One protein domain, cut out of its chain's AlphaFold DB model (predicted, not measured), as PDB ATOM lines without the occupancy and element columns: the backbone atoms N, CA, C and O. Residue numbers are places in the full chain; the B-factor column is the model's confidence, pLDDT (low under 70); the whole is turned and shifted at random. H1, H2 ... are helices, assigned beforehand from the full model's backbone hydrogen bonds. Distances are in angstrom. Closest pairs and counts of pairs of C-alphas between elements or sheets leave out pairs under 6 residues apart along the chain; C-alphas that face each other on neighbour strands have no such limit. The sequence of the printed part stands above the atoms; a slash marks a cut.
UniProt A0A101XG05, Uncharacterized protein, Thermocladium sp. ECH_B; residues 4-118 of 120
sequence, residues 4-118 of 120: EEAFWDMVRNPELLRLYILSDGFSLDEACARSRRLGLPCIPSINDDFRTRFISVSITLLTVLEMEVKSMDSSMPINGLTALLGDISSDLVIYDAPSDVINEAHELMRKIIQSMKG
ATOM      1  N   GLU A   4      27.424  16.782 -27.591       90.38
ATOM      2  CA  GLU A   4      27.505  18.218 -27.877       90.38
ATOM      3  C   GLU A   4      26.617  19.044 -26.927       90.38
ATOM      4  O   GLU A   4      27.068  20.012 -26.318       90.38
ATOM      5  N   GLU A   5      25.364  18.621 -26.730       90.44
ATOM      6  CA  GLU A   5      24.442  19.266 -25.783       90.44
ATOM      7  C   GLU A   5      24.981  19.181 -24.352       90.44
ATOM      8  O   GLU A   5      25.015  20.185 -23.638       90.44
ATOM      9  N   ALA A   6      25.468  17.998 -23.959       93.81
ATOM     10  CA  ALA A   6      26.052  17.777 -22.643       93.81
ATOM     11  C   ALA A   6      27.280  18.668 -22.408       93.81
ATOM     12  O   ALA A   6      27.408  19.254 -21.336       93.81
ATOM     13  N   PHE A   7      28.150  18.826 -23.409       96.50
ATOM     14  CA  PHE A   7      29.295  19.731 -23.339       96.50
ATOM     15  C   PHE A   7      28.859  21.171 -23.060       96.50
ATOM     16  O   PHE A   7      29.367  21.803 -22.131       96.50
ATOM     17  N   TRP A   8      27.887  21.693 -23.808       96.12
ATOM     18  CA  TRP A   8      27.421  23.061 -23.595       96.12
ATOM     19  C   TRP A   8      26.756  23.249 -22.230       96.12
ATOM     20  O   TRP A   8      26.914  24.303 -21.607       96.12
ATOM     21  N   ASP A   9      26.070  22.229 -21.722       96.94
ATOM     22  CA  ASP A   9      25.548  22.242 -20.358       96.94
ATOM     23  C   ASP A   9      26.667  22.228 -19.312       96.94
ATOM     24  O   ASP A   9      26.573  22.962 -18.328       96.94
ATOM     25  N   MET A  10      27.766  21.506 -19.544       97.75
ATOM     26  CA  MET A  10      28.960  21.558 -18.690       97.75
ATOM     27  C   MET A  10      29.630  22.937 -18.713       97.75
ATOM     28  O   MET A  10      30.057  23.424 -17.670       97.75
ATOM     29  N   VAL A  11      29.684  23.623 -19.859       97.81
ATOM     30  CA  VAL A  11      30.188  25.010 -19.923       97.81
ATOM     31  C   VAL A  11      29.298  25.948 -19.095       97.81
ATOM     32  O   VAL A  11      29.792  26.810 -18.359       97.81
ATOM     33  N   ARG A  12      27.971  25.772 -19.158       97.50
ATOM     34  CA  ARG A  12      27.009  26.570 -18.375       97.50
ATOM     35  C   ARG A  12      27.042  26.234 -16.883       97.50
ATOM     36  O   ARG A  12      26.912  27.149 -16.070       97.50
ATOM     37  N   ASN A  13      27.238  24.967 -16.534       97.75
ATOM     38  CA  ASN A  13      27.311  24.455 -15.171       97.75
ATOM     39  C   ASN A  13      28.471  23.443 -15.027       97.75
ATOM     40  O   ASN A  13      28.259  22.237 -15.189       97.75
ATOM     41  N   PRO A  14      29.684  23.909 -14.674       97.62
ATOM     42  CA  PRO A  14      30.883  23.064 -14.617       97.62
ATOM     43  C   PRO A  14      30.826  21.889 -13.633       97.62
ATOM     44  O   PRO A  14      31.575  20.926 -13.786       97.62
ATOM     45  N   GLU A  15      29.915  21.904 -12.655       97.06
ATOM     46  CA  GLU A  15      29.711  20.753 -11.767       97.06
ATOM     47  C   GLU A  15      29.234  19.507 -12.528       97.06
ATOM     48  O   GLU A  15      29.523  18.387 -12.114       97.06
ATOM     49  N   LEU A  16      28.581  19.673 -13.684       97.38
ATOM     50  CA  LEU A  16      28.214  18.548 -14.547       97.38
ATOM     51  C   LEU A  16      29.445  17.820 -15.095       97.38
ATOM     52  O   LEU A  16      29.426  16.596 -15.192       97.38
ATOM     53  N   LEU A  17      30.535  18.540 -15.383       97.25
ATOM     54  CA  LEU A  17      31.795  17.929 -15.806       97.25
ATOM     55  C   LEU A  17      32.426  17.133 -14.661       97.25
ATOM     56  O   LEU A  17      32.900  16.019 -14.869       97.25
ATOM     57  N   ARG A  18      32.398  17.672 -13.434       96.94
ATOM     58  CA  ARG A  18      32.863  16.937 -12.248       96.94
ATOM     59  C   ARG A  18      32.073  15.639 -12.073       96.94
ATOM     60  O   ARG A  18      32.676  14.600 -11.826       96.94
ATOM     61  N   LEU A  19      30.746  15.701 -12.179       95.88
ATOM     62  CA  LEU A  19      29.885  14.525 -12.045       95.88
ATOM     63  C   LEU A  19      30.160  13.488 -13.136       95.88
ATOM     64  O   LEU A  19      30.254  12.312 -12.809       95.88
ATOM     65  N   TYR A  20      30.348  13.933 -14.379       94.19
ATOM     66  CA  TYR A  20      30.698  13.083 -15.517       94.19
ATOM     67  C   TYR A  20      32.013  12.318 -15.294       94.19
ATOM     68  O   TYR A  20      32.061  11.101 -15.417       94.19
ATOM     69  N   ILE A  21      33.068  13.011 -14.850       94.56
ATOM     70  CA  ILE A  21      34.365  12.378 -14.549       94.56
ATOM     71  C   ILE A  21      34.215  11.283 -13.487       94.56
ATOM     72  O   ILE A  21      34.773  10.195 -13.614       94.56
ATOM     73  N   LEU A  22      33.473  11.585 -12.419       93.12
ATOM     74  CA  LEU A  22      33.321  10.675 -11.289       93.12
ATOM     75  C   LEU A  22      32.381   9.502 -11.596       93.12
ATOM     76  O   LEU A  22      32.607   8.415 -11.065       93.12
ATOM     77  N   SER A  23      31.344   9.695 -12.421       90.12
ATOM     78  CA  SER A  23      30.424   8.614 -12.801       90.12
ATOM     79  C   SER A  23      31.115   7.524 -13.605       90.12
ATOM     80  O   SER A  23      30.784   6.351 -13.445       90.12
ATOM     81  N   ASP A  24      32.111   7.911 -14.395       83.81
ATOM     82  CA  ASP A  24      32.848   7.007 -15.276       83.81
ATOM     83  C   ASP A  24      34.034   6.341 -14.555       83.81
ATOM     84  O   ASP A  24      34.785   5.559 -15.134       83.81
ATOM     85  N   GLY A  25      34.180   6.605 -13.251       88.75
ATOM     86  CA  GLY A  25      35.192   5.993 -12.393       88.75
ATOM     87  C   GLY A  25      36.587   6.599 -12.541       88.75
ATOM     88  O   GLY A  25      37.541   6.053 -11.984       88.75
ATOM     89  N   PHE A  26      36.726   7.723 -13.249       90.25
ATOM     90  CA  PHE A  26      38.015   8.382 -13.425       90.25
ATOM     91  C   PHE A  26      38.411   9.224 -12.213       90.25
ATOM     92  O   PHE A  26      37.596   9.869 -11.545       90.25
ATOM     93  N   SER A  27      39.717   9.261 -11.948       93.62
ATOM     94  CA  SER A  27      40.291  10.165 -10.959       93.62
ATOM     95  C   SER A  27      40.291  11.600 -11.482       93.62
ATOM     96  O   SER A  27      40.752  11.870 -12.593       93.62
ATOM     97  N   LEU A  28      39.870  12.548 -10.637       93.94
ATOM     98  CA  LEU A  28      40.020  13.972 -10.939       93.94
ATOM     99  C   LEU A  28      41.487  14.341 -11.180       93.94
ATOM    100  O   LEU A  28      41.757  15.183 -12.020       93.94
ATOM    101  N   ASP A  29      42.453  13.726 -10.498       94.38
ATOM    102  CA  ASP A  29      43.861  14.076 -10.717       94.38
ATOM    103  C   ASP A  29      44.346  13.737 -12.128       94.38
ATOM    104  O   ASP A  29      45.089  14.523 -12.721       94.38
ATOM    105  N   GLU A  30      43.882  12.620 -12.686       93.69
ATOM    106  CA  GLU A  30      44.211  12.203 -14.050       93.69
ATOM    107  C   GLU A  30      43.470  13.063 -15.078       93.69
ATOM    108  O   GLU A  30      44.105  13.644 -15.962       93.69
ATOM    109  N   ALA A  31      42.158  13.246 -14.896       95.19
ATOM    110  CA  ALA A  31      41.328  14.082 -15.762       95.19
ATOM    111  C   ALA A  31      41.815  15.543 -15.812       95.19
ATOM    112  O   ALA A  31      41.769  16.203 -16.850       95.19
ATOM    113  N   CYS A  32      42.335  16.051 -14.691       96.25
ATOM    114  CA  CYS A  32      42.825  17.418 -14.558       96.25
ATOM    115  C   CYS A  32      44.288  17.613 -14.978       96.25
ATOM    116  O   CYS A  32      44.785  18.743 -14.935       96.25
ATOM    117  N   ALA A  33      45.024  16.554 -15.323       95.62
ATOM    118  CA  ALA A  33      46.471  16.649 -15.507       95.62
ATOM    119  C   ALA A  33      46.850  17.648 -16.613       95.62
ATOM    120  O   ALA A  33      47.776  18.442 -16.447       95.62
ATOM    121  N   ARG A  34      46.117  17.647 -17.734       96.56
ATOM    122  CA  ARG A  34      46.392  18.536 -18.873       96.56
ATOM    123  C   ARG A  34      46.015  19.987 -18.581       96.56
ATOM    124  O   ARG A  34      46.855  20.863 -18.779       96.56
ATOM    125  N   SER A  35      44.817  20.239 -18.048       96.19
ATOM    126  CA  SER A  35      44.358  21.594 -17.707       96.19
ATOM    127  C   SER A  35      45.275  22.266 -16.680       96.19
ATOM    128  O   SER A  35      45.705  23.397 -16.903       96.19
ATOM    129  N   ARG A  36      45.706  21.543 -15.634       95.69
ATOM    130  CA  ARG A  36      46.657  22.066 -14.632       95.69
ATOM    131  C   ARG A  36      48.001  22.481 -15.239       95.69
ATOM    132  O   ARG A  36      48.533  23.521 -14.863       95.69
ATOM    133  N   ARG A  37      48.557  21.703 -16.178       96.44
ATOM    134  CA  ARG A  37      49.823  22.057 -16.857       96.44
ATOM    135  C   ARG A  37      49.707  23.323 -17.703       96.44
ATOM    136  O   ARG A  37      50.691  24.040 -17.828       96.44
ATOM    137  N   LEU A  38      48.526  23.579 -18.262       96.56
ATOM    138  CA  LEU A  38      48.216  24.783 -19.036       96.56
ATOM    139  C   LEU A  38      47.835  25.982 -18.148       96.56
ATOM    140  O   LEU A  38      47.470  27.034 -18.660       96.56
ATOM    141  N   GLY A  39      47.877  25.834 -16.818       96.38
ATOM    142  CA  GLY A  39      47.463  26.886 -15.887       96.38
ATOM    143  C   GLY A  39      45.956  27.161 -15.891       96.38
ATOM    144  O   GLY A  39      45.529  28.208 -15.410       96.38
ATOM    145  N   LEU A  40      45.149  26.238 -16.420       96.38
ATOM    146  CA  LEU A  40      43.693  26.337 -16.444       96.38
ATOM    147  C   LEU A  40      43.095  25.709 -15.176       96.38
ATOM    148  O   LEU A  40      43.600  24.684 -14.696       96.38
ATOM    149  N   PRO A  41      41.992  26.258 -14.636       95.94
ATOM    150  CA  PRO A  41      41.218  25.539 -13.638       95.94
ATOM    151  C   PRO A  41      40.698  24.243 -14.262       95.94
ATOM    152  O   PRO A  41      40.215  24.229 -15.386       95.94
ATOM    153  N   CYS A  42      40.801  23.126 -13.546       92.31
ATOM    154  CA  CYS A  42      40.321  21.863 -14.097       92.31
ATOM    155  C   CYS A  42      38.793  21.833 -14.219       92.31
ATOM    156  O   CYS A  42      38.257  21.569 -15.294       92.31
ATOM    157  N   ILE A  43      38.121  22.131 -13.105       96.69
ATOM    158  CA  ILE A  43      36.688  22.393 -13.041       96.69
ATOM    159  C   ILE A  43      36.560  23.886 -12.726       96.69
ATOM    160  O   ILE A  43      36.877  24.280 -11.598       96.69
ATOM    161  N   PRO A  44      36.204  24.727 -13.708       97.19
ATOM    162  CA  PRO A  44      36.054  26.160 -13.483       97.19
ATOM    163  C   PRO A  44      34.856  26.449 -12.566       97.19
ATOM    164  O   PRO A  44      33.940  25.638 -12.434       97.19
ATOM    165  N   SER A  45      34.844  27.615 -11.929       97.19
ATOM    166  CA  SER A  45      33.704  28.089 -11.149       97.19
ATOM    167  C   SER A  45      32.554  28.497 -12.067       97.19
ATOM    168  O   SER A  45      32.771  29.047 -13.143       97.19
ATOM    169  N   ILE A  46      31.307  28.344 -11.610       96.62
ATOM    170  CA  ILE A  46      30.138  28.920 -12.301       96.62
ATOM    171  C   ILE A  46      30.216  30.454 -12.417       96.62
ATOM    172  O   ILE A  46      29.600  31.036 -13.308       96.62
ATOM    173  N   ASN A  47      30.990  31.092 -11.531       97.38
ATOM    174  CA  ASN A  47      31.207  32.536 -11.515       97.38
ATOM    175  C   ASN A  47      32.357  32.988 -12.428       97.38
ATOM    176  O   ASN A  47      32.527  34.194 -12.606       97.38
ATOM    177  N   ASP A  48      33.137  32.059 -12.990       97.06
ATOM    178  CA  ASP A  48      34.157  32.405 -13.975       97.06
ATOM    179  C   ASP A  48      33.490  32.907 -15.261       97.06
ATOM    180  O   ASP A  48      32.370  32.511 -15.631       97.06
ATOM    181  N   ASP A  49      34.195  33.784 -15.973       96.75
ATOM    182  CA  ASP A  49      33.728  34.269 -17.260       96.75
ATOM    183  C   ASP A  49      33.535  33.105 -18.248       96.75
ATOM    184  O   ASP A  49      34.117  32.021 -18.127       96.75
ATOM    185  N   PHE A  50      32.667  33.325 -19.237       96.75
ATOM    186  CA  PHE A  50      32.289  32.279 -20.182       96.75
ATOM    187  C   PHE A  50      33.496  31.687 -20.919       96.75
ATOM    188  O   PHE A  50      33.556  30.474 -21.101       96.75
ATOM    189  N   ARG A  51      34.470  32.522 -21.304       97.00
ATOM    190  CA  ARG A  51      35.667  32.084 -22.029       97.00
ATOM    191  C   ARG A  51      36.509  31.157 -21.158       97.00
ATOM    192  O   ARG A  51      36.888  30.082 -21.616       97.00
ATOM    193  N   THR A  52      36.755  31.525 -19.902       97.25
ATOM    194  CA  THR A  52      37.477  30.669 -18.950       97.25
ATOM    195  C   THR A  52      36.770  29.329 -18.761       97.25
ATOM    196  O   THR A  52      37.423  28.281 -18.815       97.25
ATOM    197  N   ARG A  53      35.437  29.335 -18.611       98.12
ATOM    198  CA  ARG A  53      34.653  28.098 -18.493       98.12
ATOM    199  C   ARG A  53      34.748  27.229 -19.738       98.12
ATOM    200  O   ARG A  53      35.072  26.053 -19.620       98.12
ATOM    201  N   PHE A  54      34.523  27.811 -20.913       98.25
ATOM    202  CA  PHE A  54      34.594  27.112 -22.192       98.25
ATOM    203  C   PHE A  54      35.958  26.443 -22.401       98.25
ATOM    204  O   PHE A  54      36.022  25.243 -22.668       98.25
ATOM    205  N   ILE A  55      37.054  27.193 -22.230       98.12
ATOM    206  CA  ILE A  55      38.413  26.686 -22.462       98.12
ATOM    207  C   ILE A  55      38.736  25.543 -21.492       98.12
ATOM    208  O   ILE A  55      39.217  24.484 -21.896       98.12
ATOM    209  N   SER A  56      38.439  25.747 -20.211       97.94
ATOM    210  CA  SER A  56      38.742  24.780 -19.154       97.94
ATOM    211  C   SER A  56      37.943  23.488 -19.317       97.94
ATOM    212  O   SER A  56      38.514  22.399 -19.271       97.94
ATOM    213  N   VAL A  57      36.636  23.605 -19.578       98.38
ATOM    214  CA  VAL A  57      35.763  22.452 -19.837       98.38
ATOM    215  C   VAL A  57      36.211  21.709 -21.091       98.38
ATOM    216  O   VAL A  57      36.285  20.487 -21.051       98.38
ATOM    217  N   SER A  58      36.586  22.412 -22.165       98.19
ATOM    218  CA  SER A  58      37.066  21.785 -23.405       98.19
ATOM    219  C   SER A  58      38.291  20.904 -23.166       98.19
ATOM    220  O   SER A  58      38.291  19.734 -23.537       98.19
ATOM    221  N   ILE A  59      39.331  21.430 -22.511       98.38
ATOM    222  CA  ILE A  59      40.565  20.669 -22.264       98.38
ATOM    223  C   ILE A  59      40.318  19.488 -21.327       98.38
ATOM    224  O   ILE A  59      40.790  18.377 -21.589       98.38
ATOM    225  N   THR A  60      39.586  19.711 -20.236       98.12
ATOM    226  CA  THR A  60      39.319  18.652 -19.262       98.12
ATOM    227  C   THR A  60      38.423  17.569 -19.872       98.12
ATOM    228  O   THR A  60      38.765  16.394 -19.774       98.12
ATOM    229  N   LEU A  61      37.348  17.921 -20.589       97.25
ATOM    230  CA  LEU A  61      36.480  16.940 -21.249       97.25
ATOM    231  C   LEU A  61      37.232  16.151 -22.327       97.25
ATOM    232  O   LEU A  61      37.129  14.933 -22.361       97.25
ATOM    233  N   LEU A  62      38.034  16.806 -23.174       97.38
ATOM    234  CA  LEU A  62      38.851  16.107 -24.173       97.38
ATOM    235  C   LEU A  62      39.850  15.135 -23.532       97.38
ATOM    236  O   LEU A  62      40.120  14.075 -24.088       97.38
ATOM    237  N   THR A  63      40.394  15.479 -22.362       97.12
ATOM    238  CA  THR A  63      41.271  14.570 -21.609       97.12
ATOM    239  C   THR A  63      40.505  13.326 -21.167       97.12
ATOM    240  O   THR A  63      40.990  12.215 -21.358       97.12
ATOM    241  N   VAL A  64      39.293  13.501 -20.642       95.25
ATOM    242  CA  VAL A  64      38.436  12.401 -20.175       95.25
ATOM    243  C   VAL A  64      37.981  11.528 -21.343       95.25
ATOM    244  O   VAL A  64      38.147  10.315 -21.291       95.25
ATOM    245  N   LEU A  65      37.533  12.133 -22.445       93.75
ATOM    246  CA  LEU A  65      37.160  11.408 -23.661       93.75
ATOM    247  C   LEU A  65      38.329  10.588 -24.215       93.75
ATOM    248  O   LEU A  65      38.120   9.482 -24.699       93.75
ATOM    249  N   GLU A  66      39.563  11.098 -24.141       93.81
ATOM    250  CA  GLU A  66      40.757  10.345 -24.542       93.81
ATOM    251  C   GLU A  66      41.010   9.121 -23.652       93.81
ATOM    252  O   GLU A  66      41.385   8.060 -24.158       93.81
ATOM    253  N   MET A  67      40.767   9.254 -22.346       91.94
ATOM    254  CA  MET A  67      40.859   8.152 -21.389       91.94
ATOM    255  C   MET A  67      39.766   7.106 -21.641       91.94
ATOM    256  O   MET A  67      40.070   5.915 -21.709       91.94
ATOM    257  N   GLU A  68      38.523   7.541 -21.864       90.31
ATOM    258  CA  GLU A  68      37.388   6.670 -22.191       90.31
ATOM    259  C   GLU A  68      37.666   5.829 -23.430       90.31
ATOM    260  O   GLU A  68      37.648   4.600 -23.354       90.31
ATOM    261  N   VAL A  69      38.004   6.459 -24.558       88.69
ATOM    262  CA  VAL A  69      38.221   5.723 -25.814       88.69
ATOM    263  C   VAL A  69      39.432   4.795 -25.760       88.69
ATOM    264  O   VAL A  69      39.486   3.838 -26.523       88.69
ATOM    265  N   LYS A  70      40.409   5.047 -24.881       87.06
ATOM    266  CA  LYS A  70      41.509   4.102 -24.623       87.06
ATOM    267  C   LYS A  70      41.087   2.911 -23.775       87.06
ATOM    268  O   LYS A  70      41.688   1.851 -23.900       87.06
ATOM    269  N   SER A  71      40.125   3.106 -22.878       82.94
ATOM    270  CA  SER A  71      39.598   2.050 -22.010       82.94
ATOM    271  C   SER A  71      38.558   1.165 -22.704       82.94
ATOM    272  O   SER A  71      38.267   0.070 -22.231       82.94
ATOM    273  N   MET A  72      37.996   1.626 -23.825       80.12
ATOM    274  CA  MET A  72      37.011   0.880 -24.599       80.12
ATOM    275  C   MET A  72      37.680  -0.190 -25.474       80.12
ATOM    276  O   MET A  72      38.405   0.121 -26.414       80.12
ATOM    277  N   ASP A  73      37.346  -1.457 -25.214       63.88
ATOM    278  CA  ASP A  73      37.780  -2.627 -26.001       63.88
ATOM    279  C   ASP A  73      37.167  -2.692 -27.418       63.88
ATOM    280  O   ASP A  73      37.526  -3.554 -28.218       63.88
ATOM    281  N   SER A  74      36.216  -1.814 -27.768       55.47
ATOM    282  CA  SER A  74      35.579  -1.836 -29.090       55.47
ATOM    283  C   SER A  74      35.149  -0.457 -29.589       55.47
ATOM    284  O   SER A  74      34.834   0.449 -28.822       55.47
ATOM    285  N   SER A  75      35.132  -0.337 -30.916       56.34
ATOM    286  CA  SER A  75      34.909   0.846 -31.755       56.34
ATOM    287  C   SER A  75      33.473   1.386 -31.734       56.34
ATOM    288  O   SER A  75      32.889   1.680 -32.782       56.34
ATOM    289  N   MET A  76      32.866   1.518 -30.554       56.12
ATOM    290  CA  MET A  76      31.508   2.038 -30.465       56.12
ATOM    291  C   MET A  76      31.510   3.543 -30.789       56.12
ATOM    292  O   MET A  76      32.214   4.317 -30.138       56.12
ATOM    293  N   PRO A  77      30.766   3.993 -31.817       64.56
ATOM    294  CA  PRO A  77      30.741   5.400 -32.179       64.56
ATOM    295  C   PRO A  77      30.096   6.216 -31.056       64.56
ATOM    296  O   PRO A  77      28.942   5.991 -30.689       64.56
ATOM    297  N   ILE A  78      30.837   7.195 -30.538       75.00
ATOM    298  CA  ILE A  78      30.320   8.170 -29.580       75.00
ATOM    299  C   ILE A  78      29.456   9.170 -30.354       75.00
ATOM    300  O   ILE A  78      29.948   9.938 -31.187       75.00
ATOM    301  N   ASN A  79      28.144   9.126 -30.121       79.75
ATOM    302  CA  ASN A  79      27.190   9.984 -30.817       79.75
ATOM    303  C   ASN A  79      27.478  11.469 -30.529       79.75
ATOM    304  O   ASN A  79      27.606  11.864 -29.373       79.75
ATOM    305  N   GLY A  80      27.571  12.283 -31.582       84.12
ATOM    306  CA  GLY A  80      27.876  13.714 -31.481       84.12
ATOM    307  C   GLY A  80      29.359  14.060 -31.323       84.12
ATOM    308  O   GLY A  80      29.698  15.238 -31.341       84.12
ATOM    309  N   LEU A  81      30.270  13.081 -31.232       89.25
ATOM    310  CA  LEU A  81      31.690  13.362 -30.998       89.25
ATOM    311  C   LEU A  81      32.324  14.198 -32.114       89.25
ATOM    312  O   LEU A  81      32.926  15.223 -31.832       89.25
ATOM    313  N   THR A  82      32.180  13.803 -33.382       88.19
ATOM    314  CA  THR A  82      32.791  14.549 -34.499       88.19
ATOM    315  C   THR A  82      32.294  15.993 -34.576       88.19
ATOM    316  O   THR A  82      33.090  16.880 -34.876       88.19
ATOM    317  N   ALA A  83      31.007  16.224 -34.291       90.31
ATOM    318  CA  ALA A  83      30.432  17.568 -34.230       90.31
ATOM    319  C   ALA A  83      31.073  18.369 -33.089       90.31
ATOM    320  O   ALA A  83      31.674  19.406 -33.345       90.31
ATOM    321  N   LEU A  84      31.102  17.802 -31.876       94.69
ATOM    322  CA  LEU A  84      31.735  18.423 -30.715       94.69
ATOM    323  C   LEU A  84      33.213  18.781 -30.953       94.69
ATOM    324  O   LEU A  84      33.644  19.875 -30.598       94.69
ATOM    325  N   LEU A  85      34.015  17.881 -31.537       95.00
ATOM    326  CA  LEU A  85      35.430  18.177 -31.807       95.00
ATOM    327  C   LEU A  85      35.575  19.341 -32.803       95.00
ATOM    328  O   LEU A  85      36.487  20.157 -32.661       95.00
ATOM    329  N   GLY A  86      34.677  19.417 -33.792       93.62
ATOM    330  CA  GLY A  86      34.600  20.530 -34.737       93.62
ATOM    331  C   GLY A  86      34.274  21.851 -34.043       93.62
ATOM    332  O   GLY A  86      35.009  22.824 -34.231       93.62
ATOM    333  N   ASP A  87      33.245  21.855 -33.196       94.31
ATOM    334  CA  ASP A  87      32.815  23.029 -32.433       94.31
ATOM    335  C   ASP A  87      33.929  23.521 -31.513       94.31
ATOM    336  O   ASP A  87      34.345  24.670 -31.621       94.31
ATOM    337  N   ILE A  88      34.517  22.640 -30.691       97.44
ATOM    338  CA  ILE A  88      35.628  23.012 -29.804       97.44
ATOM    339  C   ILE A  88      36.793  23.596 -30.612       97.44
ATOM    340  O   ILE A  88      37.366  24.613 -30.223       97.44
ATOM    341  N   SER A  89      37.162  22.980 -31.742       96.69
ATOM    342  CA  SER A  89      38.287  23.466 -32.548       96.69
ATOM    343  C   SER A  89      38.029  24.854 -33.138       96.69
ATOM    344  O   SER A  89      38.965  25.647 -33.227       96.69
ATOM    345  N   SER A  90      36.804  25.132 -33.587       96.56
ATOM    346  CA  SER A  90      36.409  26.448 -34.104       96.56
ATOM    347  C   SER A  90      36.362  27.480 -32.977       96.56
ATOM    348  O   SER A  90      36.958  28.557 -33.063       96.56
ATOM    349  N   ASP A  91      35.705  27.122 -31.881       96.88
ATOM    350  CA  ASP A  91      35.358  28.050 -30.816       96.88
ATOM    351  C   ASP A  91      36.563  28.423 -29.952       96.88
ATOM    352  O   ASP A  91      36.645  29.552 -29.474       96.88
ATOM    353  N   LEU A  92      37.568  27.549 -29.825       97.50
ATOM    354  CA  LEU A  92      38.851  27.919 -29.221       97.50
ATOM    355  C   LEU A  92      39.516  29.096 -29.950       97.50
ATOM    356  O   LEU A  92      40.119  29.946 -29.301       97.50
ATOM    357  N   VAL A  93      39.382  29.180 -31.276       96.06
ATOM    358  CA  VAL A  93      39.912  30.311 -32.054       96.06
ATOM    359  C   VAL A  93      39.034  31.549 -31.866       96.06
ATOM    360  O   VAL A  93      39.554  32.641 -31.648       96.06
ATOM    361  N   ILE A  94      37.707  31.387 -31.905       96.38
ATOM    362  CA  ILE A  94      36.744  32.489 -31.726       96.38
ATOM    363  C   ILE A  94      36.892  33.141 -30.347       96.38
ATOM    364  O   ILE A  94      36.819  34.364 -30.228       96.38
ATOM    365  N   TYR A  95      37.131  32.338 -29.313       95.12
ATOM    366  CA  TYR A  95      37.343  32.808 -27.950       95.12
ATOM    367  C   TYR A  95      38.804  33.150 -27.640       95.12
ATOM    368  O   TYR A  95      39.144  33.302 -26.468       95.12
ATOM    369  N   ASP A  96      39.657  33.314 -28.655       95.38
ATOM    370  CA  ASP A  96      41.046  33.769 -28.515       95.38
ATOM    371  C   ASP A  96      41.838  32.928 -27.497       95.38
ATOM    372  O   ASP A  96      42.478  33.446 -26.577       95.38
ATOM    373  N   ALA A  97      41.708  31.600 -27.566       96.81
ATOM    374  CA  ALA A  97      42.442  30.704 -26.683       96.81
ATOM    375  C   ALA A  97      43.958  30.796 -26.959       96.81
ATOM    376  O   ALA A  97      44.373  30.908 -28.115       96.81
ATOM    377  N   PRO A  98      44.808  30.713 -25.920       97.12
ATOM    378  CA  PRO A  98      46.256  30.673 -26.097       97.12
ATOM    379  C   PRO A  98      46.716  29.546 -27.037       97.12
ATOM    380  O   PRO A  98      46.115  28.473 -27.101       97.12
ATOM    381  N   SER A  99      47.815  29.764 -27.765       97.25
ATOM    382  CA  SER A  99      48.293  28.813 -28.780       97.25
ATOM    383  C   SER A  99      48.658  27.437 -28.215       97.25
ATOM    384  O   SER A  99      48.466  26.424 -28.878       97.25
ATOM    385  N   ASP A 100      49.193  27.385 -26.998       97.56
ATOM    386  CA  ASP A 100      49.493  26.143 -26.280       97.56
ATOM    387  C   ASP A 100      48.223  25.356 -25.928       97.56
ATOM    388  O   ASP A 100      48.200  24.138 -26.096       97.56
ATOM    389  N   VAL A 101      47.145  26.046 -25.545       97.88
ATOM    390  CA  VAL A 101      45.819  25.447 -25.327       97.88
ATOM    391  C   VAL A 101      45.254  24.871 -26.628       97.88
ATOM    392  O   VAL A 101      44.796  23.729 -26.636       97.88
ATOM    393  N   ILE A 102      45.316  25.621 -27.735       98.06
ATOM    394  CA  ILE A 102      44.841  25.152 -29.051       98.06
ATOM    395  C   ILE A 102      45.611  23.898 -29.482       98.06
ATOM    396  O   ILE A 102      45.006  22.896 -29.866       98.06
ATOM    397  N   ASN A 103      46.941  23.926 -29.367       97.94
ATOM    398  CA  ASN A 103      47.792  22.797 -29.734       97.94
ATOM    399  C   ASN A 103      47.489  21.549 -28.892       97.94
ATOM    400  O   ASN A 103      47.416  20.447 -29.435       97.94
ATOM    401  N   GLU A 104      47.286  21.710 -27.581       97.94
ATOM    402  CA  GLU A 104      46.920  20.603 -26.692       97.94
ATOM    403  C   GLU A 104      45.537  20.034 -27.042       97.94
ATOM    404  O   GLU A 104      45.380  18.814 -27.129       97.94
ATOM    405  N   ALA A 105      44.546  20.890 -27.315       98.00
ATOM    406  CA  ALA A 105      43.223  20.451 -27.751       98.00
ATOM    407  C   ALA A 105      43.309  19.629 -29.046       98.00
ATOM    408  O   ALA A 105      42.761  18.528 -29.118       98.00
ATOM    409  N   HIS A 106      44.054  20.105 -30.049       97.69
ATOM    410  CA  HIS A 106      44.267  19.377 -31.304       97.69
ATOM    411  C   HIS A 106      45.013  18.055 -31.107       97.69
ATOM    412  O   HIS A 106      44.681  17.059 -31.756       97.69
ATOM    413  N   GLU A 107      45.994  18.004 -30.201       97.75
ATOM    414  CA  GLU A 107      46.680  16.759 -29.851       97.75
ATOM    415  C   GLU A 107      45.701  15.735 -29.254       97.75
ATOM    416  O   GLU A 107      45.706  14.575 -29.677       97.75
ATOM    417  N   LEU A 108      44.847  16.155 -28.313       97.31
ATOM    418  CA  LEU A 108      43.821  15.306 -27.700       97.31
ATOM    419  C   LEU A 108      42.798  14.822 -28.732       97.31
ATOM    420  O   LEU A 108      42.567  13.619 -28.837       97.31
ATOM    421  N   MET A 109      42.258  15.720 -29.561       96.25
ATOM    422  CA  MET A 109      41.332  15.369 -30.646       96.25
ATOM    423  C   MET A 109      41.933  14.317 -31.583       96.25
ATOM    424  O   MET A 109      41.284  13.327 -31.923       96.25
ATOM    425  N   ARG A 110      43.204  14.488 -31.972       94.69
ATOM    426  CA  ARG A 110      43.911  13.522 -32.819       94.69
ATOM    427  C   ARG A 110      44.019  12.159 -32.141       94.69
ATOM    428  O   ARG A 110      43.804  11.149 -32.810       94.69
ATOM    429  N   LYS A 111      44.356  12.114 -30.848       93.69
ATOM    430  CA  LYS A 111      44.443  10.858 -30.086       93.69
ATOM    431  C   LYS A 111      43.090  10.170 -29.981       93.69
ATOM    432  O   LYS A 111      43.024   8.980 -30.265       93.69
ATOM    433  N   ILE A 112      42.027  10.916 -29.685       92.62
ATOM    434  CA  ILE A 112      40.659  10.389 -29.630       92.62
ATOM    435  C   ILE A 112      40.295   9.721 -30.962       92.62
ATOM    436  O   ILE A 112      39.939   8.544 -31.000       92.62
ATOM    437  N   ILE A 113      40.475  10.438 -32.076       90.12
ATOM    438  CA  ILE A 113      40.172   9.924 -33.421       90.12
ATOM    439  C   ILE A 113      41.017   8.687 -33.759       90.12
ATOM    440  O   ILE A 113      40.533   7.775 -34.428       90.12
ATOM    441  N   GLN A 114      42.285   8.649 -33.344       88.12
ATOM    442  CA  GLN A 114      43.166   7.504 -33.584       88.12
ATOM    443  C   GLN A 114      42.748   6.273 -32.782       88.12
ATOM    444  O   GLN A 114      42.666   5.194 -33.366       88.12
ATOM    445  N   SER A 115      42.436   6.434 -31.495       86.44
ATOM    446  CA  SER A 115      41.955   5.344 -30.642       86.44
ATOM    447  C   SER A 115      40.674   4.723 -31.198       86.44
ATOM    448  O   SER A 115      40.567   3.505 -31.285       86.44
ATOM    449  N   MET A 116      39.753   5.543 -31.711       81.44
ATOM    450  CA  MET A 116      38.529   5.043 -32.346       81.44
ATOM    451  C   MET A 116      38.766   4.251 -33.642       81.44
ATOM    452  O   MET A 116      37.928   3.437 -34.023       81.44
ATOM    453  N   LYS A 117      39.879   4.493 -34.345       75.81
ATOM    454  CA  LYS A 117      40.234   3.795 -35.594       75.81
ATOM    455  C   LYS A 117      41.048   2.515 -35.364       75.81
ATOM    456  O   LYS A 117      41.227   1.764 -36.315       75.81
ATOM    457  N   GLY A 118      41.575   2.302 -34.155       60.59
ATOM    458  CA  GLY A 118      42.659   1.354 -33.874       60.59
ATOM    459  C   GLY A 118      42.302   0.088 -33.091       60.59
ATOM    460  O   GLY A 118      43.222  -0.639 -32.730       60.59
TER     461      GLY A 118
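What this domain is: This is residues 4 to 118 of the 120 residues of an uncharacterized protein of Thermocladium sp. ECH_B (UniProt A0A101XG05). One long helix, H5, runs through the middle of the domain, with a helical hairpin of H6 and H7 along one side, where H7 packs on it; the shorter helices H1 to H4 wrap round its other sides. H5, H6 and H7 form an up-and-down bundle, each helix running against the one before it in the chain. The printed part has 115 residues with seven named helices, H1 to H7 in chain order, and no named strand; the class is all helix. The whole is compact, with a radius of gyration of the C-alphas of 13.1 A, and rounded, spanning 38 by 27 by 26 A.

Where its parts are: Find C-alpha 50 at (32.289, 32.279, -20.182); from there H5, residues 50 to 71, runs 31.2 A to C-alpha 71 at (39.598, 2.050, -22.010). Next look at H6, residues 81 to 94, 19.8 A long, and at H7, residues 99 to 117, which runs 27.2 A to C-alpha 117 at (40.234, 3.795, -35.594). Go back to C-alpha 4 at (27.505, 18.218, -27.877), where H1, residues 4 to 12, begins. After it come H2, residues 15 to 23, H3, residues 28 to 31, and H4, residues 33 to 37.

How they stand to each other: Start at H5, the hub, which touches five other helices. It touches H7 the same way at a shallow tilt of 29 degrees; their closest C-alphas, of Glu 66 and Ile 112, are 5.1 A apart. H6 and H7 form a helical hairpin at a shallow tilt of 10 degrees, with the C-alphas of Leu 92 and Ile 102 closest at 6.6 A; H7 touches H6 with residues 102 to 109 alone. H5 and H6 are close but not clearly touching, with the C-alphas of Ser 58 and Ile 88 closest at 6.7 A. H1 touches H5 at a steep tilt of 45 degrees, closest at the C-alphas of Val 11 and Phe 54, 5.4 A apart. H1 and H6 touch only at their ends, with the C-alphas of Glu 4 and Leu 84 closest at 5.1 A. H2 and H5 only just touch, with 3 pairs of C-alphas within 8 A; the closest are those of Ile 21 and Val 64, 6.9 A apart. H3 touches H5 at the C-alphas of Ala 31 and Val 64, the closest at 5.5 A, and H4 touches it at those of Ser 35 and Ile 59, the closest at 6.0 A. H1 and H7 are apart. In the backbones of H1, H2, H4, H5 and H7 every O i to N i+4 pair is within hydrogen-bond range, in H6 9 of 10 are, and H3 is too short for such a pair.

The domain as a whole: The two C-alphas farthest apart, those of Asn 47 and Gly 118, are 40.0 A apart. The printed part has no cut. The link from H4 to H5, residues 38 to 49, is long. Look for pLDDT under 70 at residues 73 to 77 and residue 118; the mean of the printed part is 92.4.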